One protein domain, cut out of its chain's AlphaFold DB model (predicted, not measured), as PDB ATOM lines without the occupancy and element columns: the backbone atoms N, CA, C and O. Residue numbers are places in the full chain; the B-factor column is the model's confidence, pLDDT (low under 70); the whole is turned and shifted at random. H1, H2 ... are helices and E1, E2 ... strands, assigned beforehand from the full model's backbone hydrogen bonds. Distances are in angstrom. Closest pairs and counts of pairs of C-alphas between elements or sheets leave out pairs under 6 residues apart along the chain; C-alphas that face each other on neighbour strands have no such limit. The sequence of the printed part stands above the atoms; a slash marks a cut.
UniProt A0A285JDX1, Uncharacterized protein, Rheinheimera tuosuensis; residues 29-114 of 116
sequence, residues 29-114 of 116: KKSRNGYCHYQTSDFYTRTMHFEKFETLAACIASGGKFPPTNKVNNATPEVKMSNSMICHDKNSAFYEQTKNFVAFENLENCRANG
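What this domain is: This is residues 29 to 114 of the 116 residues of an uncharacterized protein of Rheinheimera tuosuensis (UniProt A0A285JDX1). With little regular structure, the domain is two small lobes end to end: sheet E4 E3 E5 with H2 over one face, and hairpin E1 E2 with H1 beside it. The printed part has 86 residues, mixed in class, 30 in five named strands and two named helices, in the order E1 E2 H1 E3 E4 E5 H2. It is compact, radius of gyration of the C-alphas 12.2 A, spanning 37 by 24 by 19 A.

How they stand to each other: Inner strand E3, residues 79 to 82, is antiparallel to E4, residues 87 to 89, a hairpin with N 80 and O 88 2.8 A apart, and to E5, residues 101 to 104, with N 81 and O 102 2.8 A apart. H2, residues 107 to 112, is on this sheet, over E3, at a height over the sheet of 8.5 A; the closest C-alphas of E3 and H2, those of Val 79 and Leu 107, are 6.2 A apart. E1, residues 29 to 31, and E2, residues 50 to 53, form an antiparallel hairpin, with N 30 and O 51 2.9 A apart. H1, residues 56 to 61, is apart from H2; its C-alpha 59 is 5.6 A from C-alpha 53. In H1 and H2 every O i to N i+4 pair is within hydrogen-bond range.

Where its parts are: E3 measures 9.8 A. E1 begins at C-alpha 29 (331.224, 227.747, 398.096); H2 ends at C-alpha 112 (323.587, 214.467, 394.999).

The domain as a whole: The printed part has no cut. Links E1 to E2, H1 to E3 and E4 to E5 are long. Residues 68 to 75 have pLDDT under 70.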
ATOM      1  N   LYS A  29     330.843 226.376 397.754       94.56
ATOM      2  CA  LYS A  29     331.224 227.747 398.096       94.56
ATOM      3  C   LYS A  29     330.769 228.708 397.010       94.56
ATOM      4  O   LYS A  29     331.290 228.653 395.898       94.56
ATOM      5  N   LYS A  30     329.875 229.643 397.324       95.56
ATOM      6  CA  LYS A  30     329.562 230.769 396.436       95.56
ATOM      7  C   LYS A  30     330.502 231.930 396.722       95.56
ATOM      8  O   LYS A  30     330.439 232.539 397.786       95.56
ATOM      9  N   SER A  31     331.386 232.236 395.786       95.38
ATOM     10  CA  SER A  31     332.319 233.359 395.889       95.38
ATOM     11  C   SER A  31     331.606 234.712 395.742       95.38
ATOM     12  O   SER A  31     330.493 234.805 395.225       95.38
ATOM     13  N   ARG A  32     332.257 235.801 396.178       94.44
ATOM     14  CA  ARG A  32     331.697 237.172 396.124       94.44
ATOM     15  C   ARG A  32     331.347 237.670 394.718       94.44
ATOM     16  O   ARG A  32     330.500 238.543 394.579       94.44
ATOM     17  N   ASN A  33     331.981 237.128 393.681       92.44
ATOM     18  CA  ASN A  33     331.651 237.406 392.279       92.44
ATOM     19  C   ASN A  33     330.540 236.483 391.732       92.44
ATOM     20  O   ASN A  33     330.235 236.534 390.541       92.44
ATOM     21  N   GLY A  34     329.916 235.676 392.595       94.31
ATOM     22  CA  GLY A  34     328.714 234.906 392.303       94.31
ATOM     23  C   GLY A  34     328.953 233.519 391.714       94.31
ATOM     24  O   GLY A  34     327.997 232.935 391.212       94.31
ATOM     25  N   TYR A  35     330.173 232.971 391.750       92.75
ATOM     26  CA  TYR A  35     330.439 231.628 391.224       92.75
ATOM     27  C   TYR A  35     330.358 230.550 392.300       92.75
ATOM     28  O   TYR A  35     330.867 230.720 393.405       92.75
ATOM     29  N   CYS A  36     329.753 229.421 391.952       92.94
ATOM     30  CA  CYS A  36     329.651 228.245 392.803       92.94
ATOM     31  C   CYS A  36     330.854 227.322 392.581       92.94
ATOM     32  O   CYS A  36     331.032 226.768 391.496       92.94
ATOM     33  N   HIS A  37     331.676 227.143 393.608       89.62
ATOM     34  CA  HIS A  37     332.845 226.273 393.597       89.62
ATOM     35  C   HIS A  37     332.549 224.989 394.373       89.62
ATOM     36  O   HIS A  37     332.210 225.041 395.555       89.62
ATOM     37  N   TYR A  38     332.710 223.852 393.702       85.06
ATOM     38  CA  TYR A  38     332.642 222.515 394.296       85.06
ATOM     39  C   TYR A  38     334.051 222.008 394.638       85.06
ATOM     40  O   TYR A  38     335.022 222.524 394.085       85.06
ATOM     41  N   GLN A  39     334.168 221.003 395.509       80.25
ATOM     42  CA  GLN A  39     335.443 220.488 396.037       80.25
ATOM     43  C   GLN A  39     336.476 220.135 394.952       80.25
ATOM     44  O   GLN A  39     337.671 220.343 395.142       80.25
ATOM     45  N   THR A  40     336.015 219.670 393.788       74.69
ATOM     46  CA  THR A  40     336.862 219.282 392.646       74.69
ATOM     47  C   THR A  40     337.327 220.457 391.774       74.69
ATOM     48  O   THR A  40     338.069 220.254 390.816       74.69
ATOM     49  N   SER A  41     336.900 221.691 392.067       77.12
ATOM     50  CA  SER A  41     337.324 222.898 391.346       77.12
ATOM     51  C   SER A  41     338.647 223.435 391.898       77.12
ATOM     52  O   SER A  41     338.789 223.624 393.104       77.12
ATOM     53  N   ASP A  42     339.574 223.824 391.018       79.31
ATOM     54  CA  ASP A  42     340.875 224.438 391.364       79.31
ATOM     55  C   ASP A  42     340.784 225.650 392.295       79.31
ATOM     56  O   ASP A  42     341.725 226.006 393.008       79.31
ATOM     57  N   PHE A  43     339.647 226.334 392.259       84.00
ATOM     58  CA  PHE A  43     339.422 227.548 393.026       84.00
ATOM     59  C   PHE A  43     338.748 227.281 394.373       84.00
ATOM     60  O   PHE A  43     338.588 228.216 395.157       84.00
ATOM     61  N   TYR A  44     338.381 226.033 394.683       88.12
ATOM     62  CA  TYR A  44     337.656 225.690 395.905       88.12
ATOM     63  C   TYR A  44     338.431 226.060 397.175       88.12
ATOM     64  O   TYR A  44     337.904 226.727 398.070       88.12
ATOM     65  N   THR A  45     339.709 225.684 397.243       87.94
ATOM     66  CA  THR A  45     340.593 225.991 398.380       87.94
ATOM     67  C   THR A  45     340.995 227.466 398.416       87.94
ATOM     68  O   THR A  45     341.176 228.035 399.488       87.94
ATOM     69  N   ARG A  46     341.064 228.115 397.248       89.06
ATOM     70  CA  ARG A  46     341.432 229.534 397.092       89.06
ATOM     71  C   ARG A  46     340.279 230.483 397.428       89.06
ATOM     72  O   ARG A  46     340.502 231.657 397.718       89.06
ATOM     73  N   THR A  47     339.044 229.989 397.400       90.75
ATOM     74  CA  THR A  47     337.853 230.755 397.760       90.75
ATOM     75  C   THR A  47     337.728 230.808 399.283       90.75
ATOM     76  O   THR A  47     337.184 229.899 399.910       90.75
ATOM     77  N   MET A  48     338.266 231.878 399.875       90.38
ATOM     78  CA  MET A  48     338.255 232.119 401.328       90.38
ATOM     79  C   MET A  48     337.018 232.880 401.817       90.38
ATOM     80  O   MET A  48     336.571 232.675 402.938       90.38
ATOM     81  N   HIS A  49     336.449 233.743 400.973       94.00
ATOM     82  CA  HIS A  49     335.247 234.511 401.296       94.00
ATOM     83  C   HIS A  49     334.085 233.999 400.456       94.00
ATOM     84  O   HIS A  49     334.040 234.249 399.246       94.00
ATOM     85  N   PHE A  50     333.177 233.273 401.101       96.12
ATOM     86  CA  PHE A  50     332.075 232.598 400.437       96.12
ATOM     87  C   PHE A  50     330.837 232.487 401.319       96.12
ATOM     88  O   PHE A  50     330.920 232.510 402.545       96.12
ATOM     89  N   GLU A  51     329.704 232.314 400.654       96.38
ATOM     90  CA  GLU A  51     328.478 231.782 401.240       96.38
ATOM     91  C   GLU A  51     328.448 230.255 401.039       96.38
ATOM     92  O   GLU A  51     328.911 229.754 400.007       96.38
ATOM     93  N   LYS A  52     327.966 229.517 402.044       96.19
ATOM     94  CA  LYS A  52     327.921 228.047 402.058       96.19
ATOM     95  C   LYS A  52     326.595 227.530 401.500       96.19
ATOM     96  O   LYS A  52     325.545 228.063 401.844       96.19
ATOM     97  N   PHE A  53     326.648 226.463 400.708       95.12
ATOM     98  CA  PHE A  53     325.480 225.734 400.212       95.12
ATOM     99  C   PHE A  53     325.710 224.229 400.305       95.12
ATOM    100  O   PHE A  53     326.806 223.768 400.014       95.12
ATOM    101  N   GLU A  54     324.671 223.462 400.623       92.62
ATOM    102  CA  GLU A  54     324.756 221.992 400.717       92.62
ATOM    103  C   GLU A  54     324.974 221.308 399.364       92.62
ATOM    104  O   GLU A  54     325.522 220.218 399.282       92.62
ATOM    105  N   THR A  55     324.507 221.927 398.277       91.94
ATOM    106  CA  THR A  55     324.602 221.348 396.935       91.94
ATOM    107  C   THR A  55     324.880 222.416 395.898       91.94
ATOM    108  O   THR A  55     324.555 223.601 396.069       91.94
ATOM    109  N   LEU A  56     325.439 221.991 394.763       91.56
ATOM    110  CA  LEU A  56     325.654 222.899 393.648       91.56
ATOM    111  C   LEU A  56     324.328 223.463 393.127       91.56
ATOM    112  O   LEU A  56     324.232 224.664 392.889       91.56
ATOM    113  N   ALA A  57     323.284 222.637 393.040       92.69
ATOM    114  CA  ALA A  57     321.947 223.096 392.679       92.69
ATOM    115  C   ALA A  57     321.391 224.164 393.630       92.69
ATOM    116  O   ALA A  57     320.863 225.167 393.148       92.69
ATOM    117  N   ALA A  58     321.561 224.018 394.949       95.06
ATOM    118  CA  ALA A  58     321.146 225.042 395.912       95.06
ATOM    119  C   ALA A  58     321.905 226.366 395.707       95.06
ATOM    120  O   ALA A  58     321.305 227.442 395.731       95.06
ATOM    121  N   CYS A  59     323.210 226.297 395.427       95.56
ATOM    122  CA  CYS A  59     324.011 227.481 395.116       95.56
ATOM    123  C   CYS A  59     323.546 228.189 393.832       95.56
ATOM    124  O   CYS A  59     323.457 229.416 393.790       95.56
ATOM    125  N   ILE A  60     323.211 227.436 392.782       94.25
ATOM    126  CA  ILE A  60     322.677 228.012 391.541       94.25
ATOM    127  C   ILE A  60     321.281 228.611 391.773       94.25
ATOM    128  O   ILE A  60     321.006 229.719 391.312       94.25
ATOM    129  N   ALA A  61     320.421 227.936 392.542       94.75
ATOM    130  CA  ALA A  61     319.089 228.430 392.891       94.75
ATOM    131  C   ALA A  61     319.129 229.751 393.685       94.75
ATOM    132  O   ALA A  61     318.221 230.567 393.554       94.75
ATOM    133  N   SER A  62     320.205 230.017 394.439       96.69
ATOM    134  CA  SER A  62     320.434 231.305 395.118       96.69
ATOM    135  C   SER A  62     320.985 232.412 394.202       96.69
ATOM    136  O   SER A  62     321.434 233.462 394.676       96.69
ATOM    137  N   GLY A  63     321.013 232.189 392.886       95.25
ATOM    138  CA  GLY A  63     321.549 233.122 391.890       95.25
ATOM    139  C   GLY A  63     323.055 232.990 391.647       95.25
ATOM    140  O   GLY A  63     323.659 233.874 391.036       95.25
ATOM    141  N   GLY A  64     323.684 231.920 392.138       94.94
ATOM    142  CA  GLY A  64     325.055 231.575 391.781       94.94
ATOM    143  C   GLY A  64     325.183 231.092 390.331       94.94
ATOM    144  O   GLY A  64     324.207 230.728 389.676       94.94
ATOM    145  N   LYS A  65     326.411 231.091 389.812       91.69
ATOM    146  CA  LYS A  65     326.742 230.673 388.443       91.69
ATOM    147  C   LYS A  65     327.814 229.592 388.449       91.69
ATOM    148  O   LYS A  65     328.680 229.566 389.321       91.69
ATOM    149  N   PHE A  66     327.804 228.744 387.427       86.94
ATOM    150  CA  PHE A  66     328.920 227.838 387.173       86.94
ATOM    151  C   PHE A  66     330.196 228.633 386.851       86.94
ATOM    152  O   PHE A  66     330.109 229.655 386.160       86.94
ATOM    153  N   PRO A  67     331.377 228.189 387.315       79.31
ATOM    154  CA  PRO A  67     332.641 228.787 386.915       79.31
ATOM    155  C   PRO A  67     332.789 228.760 385.381       79.31
ATOM    156  O   PRO A  67     332.467 227.747 384.758       79.31
ATOM    157  N   PRO A  68     333.293 229.837 384.751       64.00
ATOM    158  CA  PRO A  68     333.343 229.963 383.290       64.00
ATOM    159  C   PRO A  68     334.306 228.967 382.635       64.00
ATOM    160  O   PRO A  68     334.166 228.665 381.457       64.00
ATOM    161  N   THR A  69     335.260 228.436 383.402       58.81
ATOM    162  CA  THR A  69     336.076 227.279 383.036       58.81
ATOM    163  C   THR A  69     336.461 226.556 384.320       58.81
ATOM    164  O   THR A  69     337.019 227.174 385.227       58.81
ATOM    165  N   ASN A  70     336.197 225.255 384.409       55.56
ATOM    166  CA  ASN A  70     336.998 224.417 385.286       55.56
ATOM    167  C   ASN A  70     338.212 224.005 384.453       55.56
ATOM    168  O   ASN A  70     338.106 223.173 383.553       55.56
ATOM    169  N   LYS A  71     339.370 224.618 384.710       52.06
ATOM    170  CA  LYS A  71     340.622 223.894 384.491       52.06
ATOM    171  C   LYS A  71     340.500 222.708 385.447       52.06
ATOM    172  O   LYS A  71     340.423 222.891 386.649       52.06
ATOM    173  N   VAL A  72     340.211 221.529 384.914       54.38
ATOM    174  CA  VAL A  72     340.172 220.310 385.717       54.38
ATOM    175  C   VAL A  72     341.561 219.724 385.565       54.38
ATOM    176  O   VAL A  72     341.931 219.305 384.472       54.38
ATOM    177  N   ASN A  73     342.342 219.734 386.643       52.91
ATOM    178  CA  ASN A  73     343.686 219.137 386.664       52.91
ATOM    179  C   ASN A  73     343.645 217.618 386.480       52.91
ATOM    180  O   ASN A  73     344.687 216.989 386.322       52.91
ATOM    181  N   ASN A  74     342.454 217.021 386.546       52.03
ATOM    182  CA  ASN A  74     342.286 215.601 386.341       52.03
ATOM    183  C   ASN A  74     342.204 215.302 384.843       52.03
ATOM    184  O   ASN A  74     341.278 215.741 384.153       52.03
ATOM    185  N   ALA A  75     343.175 214.534 384.354       61.59
ATOM    186  CA  ALA A  75     343.034 213.816 383.102       61.59
ATOM    187  C   ALA A  75     341.696 213.050 383.150       61.59
ATOM    188  O   ALA A  75     341.479 212.242 384.042       61.59
ATOM    189  N   THR A  76     340.769 213.394 382.251       73.50
ATOM    190  CA  THR A  76     339.509 212.665 381.985       73.50
ATOM    191  C   THR A  76     338.653 212.287 383.223       73.50
ATOM    192  O   THR A  76     338.627 211.124 383.632       73.50
ATOM    193  N   PRO A  77     337.867 213.229 383.796       85.75
ATOM    194  CA  PRO A  77     336.997 212.959 384.956       85.75
ATOM    195  C   PRO A  77     335.918 211.914 384.652       85.75
ATOM    196  O   PRO A  77     335.378 211.917 383.556       85.75
ATOM    197  N   GLU A  78     335.539 211.057 385.597       91.69
ATOM    198  CA  GLU A  78     334.577 209.973 385.320       91.69
ATOM    199  C   GLU A  78     333.192 210.485 384.905       91.69
ATOM    200  O   GLU A  78     332.588 209.966 383.966       91.69
ATOM    201  N   VAL A  79     332.725 211.556 385.553       92.56
ATOM    202  CA  VAL A  79     331.442 212.194 385.247       92.56
ATOM    203  C   VAL A  79     331.612 213.699 385.070       92.56
ATOM    204  O   VAL A  79     332.291 214.374 385.847       92.56
ATOM    205  N   LYS A  80     330.961 214.243 384.041       91.69
ATOM    206  CA  LYS A  80     330.879 215.673 383.733       91.69
ATOM    207  C   LYS A  80     329.442 216.147 383.902       91.69
ATOM    208  O   LYS A  80     328.560 215.674 383.197       91.69
ATOM    209  N   MET A  81     329.203 217.123 384.770       90.75
ATOM    210  CA  MET A  81     327.915 217.811 384.832       90.75
ATOM    211  C   MET A  81     327.950 219.078 383.992       90.75
ATOM    212  O   MET A  81     328.745 219.973 384.272       90.75
ATOM    213  N   SER A  82     327.088 219.174 382.984       91.81
ATOM    214  CA  SER A  82     326.965 220.380 382.162       91.81
ATOM    215  C   SER A  82     326.347 221.552 382.938       91.81
ATOM    216  O   SER A  82     325.719 221.374 383.983       91.81
ATOM    217  N   ASN A  83     326.443 222.763 382.386       88.50
ATOM    218  CA  ASN A  83     325.771 223.948 382.942       88.50
ATOM    219  C   ASN A  83     324.233 223.824 382.977       88.50
ATOM    220  O   ASN A  83     323.574 224.576 383.689       88.50
ATOM    221  N   SER A  84     323.663 222.878 382.225       91.00
ATOM    222  CA  SER A  84     322.236 222.530 382.263       91.00
ATOM    223  C   SER A  84     321.899 221.507 383.356       91.00
ATOM    224  O   SER A  84     320.786 220.992 383.368       91.00
ATOM    225  N   MET A  85     322.842 221.214 384.262       91.31
ATOM    226  CA  MET A  85     322.709 220.226 385.339       91.31
ATOM    227  C   MET A  85     322.417 218.813 384.829       91.31
ATOM    228  O   MET A  85     321.628 218.092 385.426       91.31
ATOM    229  N   ILE A  86     323.031 218.408 383.717       94.56
ATOM    230  CA  ILE A  86     322.918 217.039 383.191       94.56
ATOM    231  C   ILE A  86     324.242 216.323 383.421       94.56
ATOM    232  O   ILE A  86     325.290 216.862 383.048       94.56
ATOM    233  N   CYS A  87     324.185 215.139 384.028       94.88
ATOM    234  CA  CYS A  87     325.341 214.283 384.257       94.88
ATOM    235  C   CYS A  87     325.669 213.476 382.992       94.88
ATOM    236  O   CYS A  87     324.815 212.805 382.418       94.88
ATOM    237  N   HIS A  88     326.931 213.506 382.580       95.31
ATOM    238  CA  HIS A  88     327.467 212.714 381.481       95.31
ATOM    239  C   HIS A  88     328.585 211.825 382.019       95.31
ATOM    240  O   HIS A  88     329.604 212.342 382.472       95.31
ATOM    241  N   ASP A  89     328.402 210.509 381.976       95.38
ATOM    242  CA  ASP A  89     329.467 209.531 382.219       95.38
ATOM    243  C   ASP A  89     330.175 209.158 380.907       95.38
ATOM    244  O   ASP A  89     329.705 209.512 379.823       95.38
ATOM    245  N   LYS A  90     331.277 208.408 380.987       94.56
ATOM    246  CA  LYS A  90     332.049 207.961 379.812       94.56
ATOM    247  C   LYS A  90     331.263 207.096 378.817       94.56
ATOM    248  O   LYS A  90     331.693 206.965 377.674       94.56
ATOM    249  N   ASN A  91     330.130 206.525 379.222       94.31
ATOM    250  CA  ASN A  91     329.287 205.700 378.358       94.31
ATOM    251  C   ASN A  91     328.273 206.539 377.563       94.31
ATOM    252  O   ASN A  91     327.683 206.055 376.596       94.31
ATOM    253  N   SER A  92     328.057 207.797 377.951       94.06
ATOM    254  CA  SER A  92     327.115 208.692 377.287       94.06
ATOM    255  C   SER A  92     327.680 209.306 376.000       94.06
ATOM    256  O   SER A  92     328.832 209.735 375.930       94.06
ATOM    257  N   ALA A  93     326.825 209.454 374.984       95.31
ATOM    258  CA  ALA A  93     327.199 210.037 373.688       95.31
ATOM    259  C   ALA A  93     327.713 211.490 373.772       95.31
ATOM    260  O   ALA A  93     328.398 211.971 372.869       95.31
ATOM    261  N   PHE A  94     327.380 212.201 374.851       94.00
ATOM    262  CA  PHE A  94     327.662 213.627 375.014       94.00
ATOM    263  C   PHE A  94     328.889 213.918 375.882       94.00
ATOM    264  O   PHE A  94     329.349 215.058 375.899       94.00
ATOM    265  N   TYR A  95     329.466 212.913 376.549       93.62
ATOM    266  CA  TYR A  95     330.581 213.099 377.481       93.62
ATOM    267  C   TYR A  95     331.769 213.851 376.880       93.62
ATOM    268  O   TYR A  95     332.299 214.787 377.485       93.62
ATOM    269  N   GLU A  96     332.187 213.493 375.667       91.50
ATOM    270  CA  GLU A  96     333.304 214.170 375.001       91.50
ATOM    271  C   GLU A  96     332.941 215.573 374.504       91.50
ATOM    272  O   GLU A  96     333.805 216.445 374.370       91.50
ATOM    273  N   GLN A  97     331.657 215.820 374.258       91.50
ATOM    274  CA  GLN A  97     331.144 217.083 373.735       91.50
ATOM    275  C   GLN A  97     330.944 218.120 374.846       91.50
ATOM    276  O   GLN A  97     331.036 219.321 374.590       91.50
ATOM    277  N   THR A  98     330.741 217.692 376.095       89.38
ATOM    278  CA  THR A  98     330.623 218.598 377.239       89.38
ATOM    279  C   THR A  98     331.976 219.250 377.545       89.38
ATOM    280  O   THR A  98     332.864 218.637 378.138       89.38
ATOM    281  N   LYS A  99     332.154 220.511 377.125       83.88
ATOM    282  CA  LYS A  99     333.387 221.296 377.357       83.88
ATOM    283  C   LYS A  99     333.330 222.178 378.604       83.88
ATOM    284  O   LYS A  99     334.346 222.362 379.261       83.88
ATOM    285  N   ASN A 100     332.142 222.676 378.943       83.94
ATOM    286  CA  ASN A 100     331.894 223.458 380.154       83.94
ATOM    287  C   ASN A 100     331.149 222.574 381.149       83.94
ATOM    288  O   ASN A 100     329.963 222.294 380.957       83.94
ATOM    289  N   PHE A 101     331.864 222.083 382.157       87.44
ATOM    290  CA  PHE A 101     331.313 221.135 383.114       87.44
ATOM    291  C   PHE A 101     331.936 221.257 384.500       87.44
ATOM    292  O   PHE A 101     333.033 221.794 384.661       87.44
ATOM    293  N   VAL A 102     331.251 220.683 385.485       86.25
ATOM    294  CA  VAL A 102     331.789 220.344 386.807       86.25
ATOM    295  C   VAL A 102     332.116 218.856 386.835       86.25
ATOM    296  O   VAL A 102     331.318 218.040 386.380       86.25
ATOM    297  N   ALA A 103     333.309 218.513 387.309       87.94
ATOM    298  CA  ALA A 103     333.771 217.134 387.379       87.94
ATOM    299  C   ALA A 103     333.311 216.466 388.678       87.94
ATOM    300  O   ALA A 103     333.474 217.038 389.758       87.94
ATOM    301  N   PHE A 104     332.815 215.238 388.564       86.19
ATOM    302  CA  PHE A 104     332.490 214.366 389.686       86.19
ATOM    303  C   PHE A 104     333.204 213.024 389.533       86.19
ATOM    304  O   PHE A 104     333.488 212.574 388.422       86.19
ATOM    305  N   GLU A 105     333.484 212.388 390.667       87.31
ATOM    306  CA  GLU A 105     334.119 211.067 390.722       87.31
ATOM    307  C   GLU A 105     333.200 209.950 390.219       87.31
ATOM    308  O   GLU A 105     333.679 208.938 389.723       87.31
ATOM    309  N   ASN A 106     331.882 210.125 390.347       91.00
ATOM    310  CA  ASN A 106     330.875 209.154 389.934       91.00
ATOM    311  C   ASN A 106     329.502 209.830 389.732       91.00
ATOM    312  O   ASN A 106     329.315 211.020 390.018       91.00
ATOM    313  N   LEU A 107     328.533 209.064 389.217       93.44
ATOM    314  CA  LEU A 107     327.174 209.549 388.944       93.44
ATOM    315  C   LEU A 107     326.398 209.886 390.221       93.44
ATOM    316  O   LEU A 107     325.586 210.808 390.206       93.44
ATOM    317  N   GLU A 108     326.642 209.168 391.315       93.38
ATOM    318  CA  GLU A 108     325.963 209.390 392.594       93.38
ATOM    319  C   GLU A 108     326.271 210.790 393.139       93.38
ATOM    320  O   GLU A 108     325.352 211.567 393.393       93.38
ATOM    321  N   ASN A 109     327.549 211.176 393.165       89.88
ATOM    322  CA  ASN A 109     327.991 212.506 393.588       89.88
ATOM    323  C   ASN A 109     327.435 213.616 392.680       89.88
ATOM    324  O   ASN A 109     327.066 214.691 393.162       89.88
ATOM    325  N   CYS A 110     327.341 213.355 391.371       92.31
ATOM    326  CA  CYS A 110     326.741 214.289 390.418       92.31
ATOM    327  C   CYS A 110     325.249 214.525 390.719       92.31
ATOM    328  O   CYS A 110     324.793 215.670 390.782       92.31
ATOM    329  N   ARG A 111     324.496 213.451 390.987       94.56
ATOM    330  CA  ARG A 111     323.063 213.508 391.320       94.56
ATOM    331  C   ARG A 111     322.801 214.128 392.688       94.56
ATOM    332  O   ARG A 111     321.881 214.932 392.815       94.56
ATOM    333  N   ALA A 112     323.638 213.832 393.681       91.75
ATOM    334  CA  ALA A 112     323.587 214.467 394.999       91.75
ATOM    335  C   ALA A 112     323.740 215.997 394.903       91.75
ATOM    336  O   ALA A 112     323.160 216.740 395.690       91.75
ATOM    337  N   ASN A 113     324.438 216.483 393.873       90.69
ATOM    338  CA  ASN A 113     324.600 217.907 393.582       90.69
ATOM    339  C   ASN A 113     323.508 218.508 392.680       90.69
ATOM    340  O   ASN A 113     323.639 219.650 392.226       90.69
ATOM    341  N   GLY A 114     322.422 217.764 392.455       91.75
ATOM    342  CA  GLY A 114     321.254 218.168 391.672       91.75
ATOM    343  C   GLY A 114     321.385 217.937 390.167       91.75
ATOM    344  O   GLY A 114     320.559 218.438 389.401       91.75
TER     345      GLY A 114